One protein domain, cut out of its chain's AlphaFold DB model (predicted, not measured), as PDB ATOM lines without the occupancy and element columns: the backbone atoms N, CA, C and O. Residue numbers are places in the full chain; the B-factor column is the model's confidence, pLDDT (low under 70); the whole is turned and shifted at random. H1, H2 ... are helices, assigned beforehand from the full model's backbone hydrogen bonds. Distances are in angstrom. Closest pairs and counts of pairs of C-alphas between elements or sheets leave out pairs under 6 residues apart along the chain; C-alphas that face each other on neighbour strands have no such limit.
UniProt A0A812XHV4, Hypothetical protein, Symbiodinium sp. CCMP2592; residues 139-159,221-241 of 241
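Overview. This is residues 139 to 159 and 221 to 241 of the 241 residues of the protein "Hypothetical protein" of Symbiodinium sp. CCMP2592 (UniProt A0A812XHV4). You are looking at one helix, H1, with two shorter helices, H3 and H4, packed on it so that the three centres make a triangle, while a single turn, H2, follows past the last residue of H1. After H2, residues 155 to 159 run with no named element to a cut, and the printed part resumes at residue 221 before H3. The printed part has 42 residues, with four named helices in the order H1, H2, H3, H4 and no named strand; the class is all helix, with 25 residues in the helices. The whole is compact, with a radius of gyration of the C-alphas of 9.3 A, and the C-alphas span 27 by 19 by 15 A along their three main axes.

Arrangement. Start with H1, residues 139 to 148, and look next at H2, residues 151 to 154: the two meet only through their link, which is tight. Go past the cut to H3, residues 226 to 231, which touches H1; the closest C-alphas are those of Val 144 and Phe 229, 6.3 A apart. Their lines stand at a steep tilt of 52 degrees, and they run opposite ways. H4, residues 234 to 238, also touches H1, with the C-alphas of Lys 140 and Val 234 closest at 6.3 A. H3 and H4 are close but not clearly touching: their closest C-alphas, those of Phe 229 and Cys 237, are 7.6 A apart. H2 is apart from H3 and from H4. On the backbone, every O i to N i+4 pair is within hydrogen-bond range in H1, H3 and H4; H2 is too short for such a pair, and its one O i to N i+3 pair is within range.

Along the chain. Find C-alpha 139 at (39.734, 43.085, 6.371); from there H1 runs 14.1 A to C-alpha 148 at (50.363, 47.410, -1.791). H2 covers 5.3 A from Trp 151 to Val 154. Across the cut, look for C-alpha 226 at (44.606, 51.898, -2.934), where H3 begins; it runs 8.7 A to Lys 231. H4 covers 6.3 A from Val 234 and ends at C-alpha 238, at (43.412, 37.096, -1.945).

Size, cuts and confidence. The two C-alphas farthest apart are those of Thr 139 and Pro 159, at 27.5 A. Residues 160 to 220 are not printed, and C-alphas 159 and 221 are 11.2 A apart across the cut, which lies in the link from H2 to H3. The links from H1 to H2 and from H3 to H4 are tight. The mean pLDDT of the printed part is 87.4; look at residues 237 to 241, up to the chain's last residue, for the values under 70.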
ATOM      1  N   THR A 139      38.887  44.176   6.892       90.25
ATOM      2  CA  THR A 139      39.734  43.085   6.371       90.25
ATOM      3  C   THR A 139      40.130  43.287   4.901       90.25
ATOM      4  O   THR A 139      41.269  43.013   4.528       90.25
ATOM      5  N   LYS A 140      39.239  43.872   4.077       90.81
ATOM      6  CA  LYS A 140      39.556  44.277   2.694       90.81
ATOM      7  C   LYS A 140      40.654  45.342   2.644       90.81
ATOM      8  O   LYS A 140      41.589  45.209   1.864       90.81
ATOM      9  N   GLN A 141      40.557  46.389   3.463       92.25
ATOM     10  CA  GLN A 141      41.550  47.468   3.508       92.25
ATOM     11  C   GLN A 141      42.912  46.969   3.999       92.25
ATOM     12  O   GLN A 141      43.941  47.444   3.518       92.25
ATOM     13  N   GLN A 142      42.927  46.010   4.932       91.38
ATOM     14  CA  GLN A 142      44.161  45.376   5.386       91.38
ATOM     15  C   GLN A 142      44.807  44.559   4.259       91.38
ATOM     16  O   GLN A 142      45.937  44.871   3.889       91.38
ATOM     17  N   ALA A 143      44.070  43.635   3.628       91.50
ATOM     18  CA  ALA A 143      44.561  42.847   2.491       91.50
ATOM     19  C   ALA A 143      45.049  43.729   1.324       91.50
ATOM     20  O   ALA A 143      46.138  43.518   0.798       91.50
ATOM     21  N   VAL A 144      44.302  44.785   0.973       93.12
ATOM     22  CA  VAL A 144      44.731  45.774  -0.031       93.12
ATOM     23  C   VAL A 144      46.022  46.485   0.392       93.12
ATOM     24  O   VAL A 144      46.873  46.740  -0.456       93.12
ATOM     25  N   SER A 145      46.212  46.795   1.679       92.69
ATOM     26  CA  SER A 145      47.459  47.412   2.151       92.69
ATOM     27  C   SER A 145      48.654  46.452   2.166       92.69
ATOM     28  O   SER A 145      49.748  46.866   1.797       92.69
ATOM     29  N   ASP A 146      48.452  45.178   2.508       92.12
ATOM     30  CA  ASP A 146      49.502  44.152   2.472       92.12
ATOM     31  C   ASP A 146      49.938  43.810   1.038       92.12
ATOM     32  O   ASP A 146      51.137  43.637   0.787       92.12
ATOM     33  N   LEU A 147      48.986  43.812   0.096       91.88
ATOM     34  CA  LEU A 147      49.232  43.729  -1.343       91.88
ATOM     35  C   LEU A 147      50.010  44.958  -1.844       91.88
ATOM     36  O   LEU A 147      50.996  44.813  -2.559       91.88
ATOM     37  N   LEU A 148      49.645  46.176  -1.424       92.50
ATOM     38  CA  LEU A 148      50.363  47.410  -1.791       92.50
ATOM     39  C   LEU A 148      51.779  47.513  -1.209       92.50
ATOM     40  O   LEU A 148      52.598  48.245  -1.756       92.50
ATOM     41  N   CYS A 149      52.113  46.777  -0.148       92.94
ATOM     42  CA  CYS A 149      53.499  46.668   0.318       92.94
ATOM     43  C   CYS A 149      54.357  45.724  -0.547       92.94
ATOM     44  O   CYS A 149      55.584  45.787  -0.477       92.94
ATOM     45  N   ARG A 150      53.733  44.848  -1.349       93.25
ATOM     46  CA  ARG A 150      54.398  43.762  -2.093       93.25
ATOM     47  C   ARG A 150      54.099  43.753  -3.594       93.25
ATOM     48  O   ARG A 150      54.578  42.862  -4.281       93.25
ATOM     49  N   TRP A 151      53.335  44.724  -4.106       93.00
ATOM     50  CA  TRP A 151      52.757  44.702  -5.459       93.00
ATOM     51  C   TRP A 151      53.786  44.398  -6.555       93.00
ATOM     52  O   TRP A 151      53.514  43.602  -7.443       93.00
ATOM     53  N   TRP A 152      54.986  44.959  -6.424       92.06
ATOM     54  CA  TRP A 152      56.120  44.819  -7.339       92.06
ATOM     55  C   TRP A 152      56.752  43.413  -7.395       92.06
ATOM     56  O   TRP A 152      57.577  43.160  -8.265       92.06
ATOM     57  N   TYR A 153      56.377  42.501  -6.491       91.88
ATOM     58  CA  TYR A 153      56.736  41.077  -6.553       91.88
ATOM     59  C   TYR A 153      55.638  40.195  -7.174       91.88
ATOM     60  O   TYR A 153      55.935  39.091  -7.623       91.88
ATOM     61  N   VAL A 154      54.369  40.622  -7.111       91.69
ATOM     62  CA  VAL A 154      53.195  39.733  -7.278       91.69
ATOM     63  C   VAL A 154      52.232  40.154  -8.391       91.69
ATOM     64  O   VAL A 154      51.370  39.377  -8.794       91.69
ATOM     65  N   LEU A 155      52.363  41.379  -8.897       90.81
ATOM     66  CA  LEU A 155      51.630  41.899 -10.050       90.81
ATOM     67  C   LEU A 155      52.599  42.120 -11.224       90.81
ATOM     68  O   LEU A 155      53.798  42.279 -10.996       90.81
ATOM     69  N   PRO A 156      52.105  42.151 -12.477       91.50
ATOM     70  CA  PRO A 156      52.926  42.505 -13.632       91.50
ATOM     71  C   PRO A 156      53.558  43.897 -13.497       91.50
ATOM     72  O   PRO A 156      52.980  44.780 -12.856       91.50
ATOM     73  N   ASP A 157      54.694  44.102 -14.170       91.06
ATOM     74  CA  ASP A 157      55.379  45.397 -14.247       91.06
ATOM     75  C   ASP A 157      54.404  46.528 -14.614       91.06
ATOM     76  O   ASP A 157      53.762  46.518 -15.671       91.06
ATOM     77  N   TRP A 158      54.326  47.533 -13.739       91.62
ATOM     78  CA  TRP A 158      53.572  48.756 -13.978       91.62
ATOM     79  C   TRP A 158      54.487  49.979 -13.813       91.62
ATOM     80  O   TRP A 158      55.139  50.114 -12.775       91.62
ATOM     81  N   PRO A 159      54.499  50.921 -14.773       93.31
ATOM     82  CA  PRO A 159      53.715  50.935 -16.010       93.31
ATOM     83  C   PRO A 159      54.234  49.939 -17.073       93.31
ATOM     84  O   PRO A 159      55.408  49.575 -17.034       93.31
ATOM     85  N   GLU A 221      43.684  53.362 -14.446       89.81
ATOM     86  CA  GLU A 221      42.817  52.312 -13.874       89.81
ATOM     87  C   GLU A 221      43.602  51.066 -13.428       89.81
ATOM     88  O   GLU A 221      43.290  50.473 -12.394       89.81
ATOM     89  N   ASP A 222      44.666  50.707 -14.155       89.25
ATOM     90  CA  ASP A 222      45.567  49.601 -13.797       89.25
ATOM     91  C   ASP A 222      46.659  50.008 -12.801       89.25
ATOM     92  O   ASP A 222      47.399  49.156 -12.312       89.25
ATOM     93  N   CYS A 223      46.752  51.301 -12.474       93.06
ATOM     94  CA  CYS A 223      47.685  51.823 -11.482       93.06
ATOM     95  C   CYS A 223      47.537  51.067 -10.145       93.06
ATOM     96  O   CYS A 223      46.413  51.013  -9.618       93.06
ATOM     97  N   PRO A 224      48.628  50.507  -9.576       93.31
ATOM     98  CA  PRO A 224      48.619  49.755  -8.324       93.31
ATOM     99  C   PRO A 224      48.469  50.711  -7.135       93.31
ATOM    100  O   PRO A 224      49.400  50.979  -6.377       93.31
ATOM    101  N   CYS A 225      47.271  51.277  -6.993       93.69
ATOM    102  CA  CYS A 225      46.928  52.239  -5.959       93.69
ATOM    103  C   CYS A 225      45.728  51.764  -5.132       93.69
ATOM    104  O   CYS A 225      44.847  51.036  -5.601       93.69
ATOM    105  N   TYR A 226      45.666  52.237  -3.887       94.06
ATOM    106  CA  TYR A 226      44.606  51.898  -2.934       94.06
ATOM    107  C   TYR A 226      43.197  52.175  -3.475       94.06
ATOM    108  O   TYR A 226      42.298  51.359  -3.289       94.06
ATOM    109  N   ALA A 227      43.006  53.282  -4.202       94.00
ATOM    110  CA  ALA A 227      41.713  53.620  -4.790       94.00
ATOM    111  C   ALA A 227      41.254  52.590  -5.837       94.00
ATOM    112  O   ALA A 227      40.069  52.276  -5.890       94.00
ATOM    113  N   ASN A 228      42.169  52.017  -6.627       94.06
ATOM    114  CA  ASN A 228      41.832  51.019  -7.642       94.06
ATOM    115  C   ASN A 228      41.624  49.626  -7.040       94.06
ATOM    116  O   ASN A 228      40.643  48.960  -7.360       94.06
ATOM    117  N   PHE A 229      42.481  49.196  -6.112       92.38
ATOM    118  CA  PHE A 229      42.299  47.908  -5.435       92.38
ATOM    119  C   PHE A 229      41.058  47.887  -4.527       92.38
ATOM    120  O   PHE A 229      40.410  46.852  -4.402       92.38
ATOM    121  N   MET A 230      40.637  49.030  -3.971       92.62
ATOM    122  CA  MET A 230      39.357  49.124  -3.260       92.62
ATOM    123  C   MET A 230      38.127  49.016  -4.182       92.62
ATOM    124  O   MET A 230      37.089  48.553  -3.699       92.62
ATOM    125  N   LYS A 231      38.232  49.362  -5.482       92.56
ATOM    126  CA  LYS A 231      37.196  49.077  -6.503       92.56
ATOM    127  C   LYS A 231      37.136  47.582  -6.859       92.56
ATOM    128  O   LYS A 231      36.045  47.062  -7.052       92.56
ATOM    129  N   LYS A 232      38.288  46.900  -6.960       89.31
ATOM    130  CA  LYS A 232      38.388  45.463  -7.310       89.31
ATOM    131  C   LYS A 232      37.851  44.561  -6.187       89.31
ATOM    132  O   LYS A 232      37.798  44.969  -5.026       89.31
ATOM    133  N   ASP A 233      37.452  43.335  -6.513       86.94
ATOM    134  CA  ASP A 233      36.906  42.389  -5.531       86.94
ATOM    135  C   ASP A 233      37.959  41.803  -4.582       86.94
ATOM    136  O   ASP A 233      39.146  41.702  -4.898       86.94
ATOM    137  N   VAL A 234      37.500  41.370  -3.401       77.00
ATOM    138  CA  VAL A 234      38.362  40.786  -2.356       77.00
ATOM    139  C   VAL A 234      39.064  39.522  -2.861       77.00
ATOM    140  O   VAL A 234      40.256  39.357  -2.623       77.00
ATOM    141  N   LEU A 235      38.365  38.683  -3.634       76.44
ATOM    142  CA  LEU A 235      38.928  37.473  -4.250       76.44
ATOM    143  C   LEU A 235      40.159  37.775  -5.117       76.44
ATOM    144  O   LEU A 235      41.151  37.061  -5.024       76.44
ATOM    145  N   TYR A 236      40.139  38.862  -5.896       75.75
ATOM    146  CA  TYR A 236      41.285  39.262  -6.720       75.75
ATOM    147  C   TYR A 236      42.501  39.660  -5.868       75.75
ATOM    148  O   TYR A 236      43.636  39.458  -6.282       75.75
ATOM    149  N   CYS A 237      42.279  40.190  -4.663       67.62
ATOM    150  CA  CYS A 237      43.356  40.526  -3.731       67.62
ATOM    151  C   CYS A 237      43.913  39.273  -3.026       67.62
ATOM    152  O   CYS A 237      45.118  39.168  -2.824       67.62
ATOM    153  N   CYS A 238      43.046  38.314  -2.679       64.81
ATOM    154  CA  CYS A 238      43.412  37.096  -1.945       64.81
ATOM    155  C   CYS A 238      44.014  35.975  -2.808       64.81
ATOM    156  O   CYS A 238      44.623  35.072  -2.256       64.81
ATOM    157  N   VAL A 239      43.858  36.004  -4.136       67.88
ATOM    158  CA  VAL A 239      44.513  35.044  -5.056       67.88
ATOM    159  C   VAL A 239      45.984  35.417  -5.336       67.88
ATOM    160  O   VAL A 239      46.724  34.632  -5.918       67.88
ATOM    161  N   ILE A 240      46.413  36.615  -4.919       60.59
ATOM    162  CA  ILE A 240      47.723  37.220  -5.229       60.59
ATOM    163  C   ILE A 240      48.590  37.390  -3.949       60.59
ATOM    164  O   ILE A 240      49.695  37.923  -4.009       60.59
ATOM    165  N   SER A 241      48.103  36.939  -2.781       54.81
ATOM    166  CA  SER A 241      48.806  36.980  -1.479       54.81
ATOM    167  C   SER A 241      49.016  35.584  -0.900       54.81
ATOM    168  O   SER A 241      50.097  35.378  -0.310       54.81
TER     169      SER A 241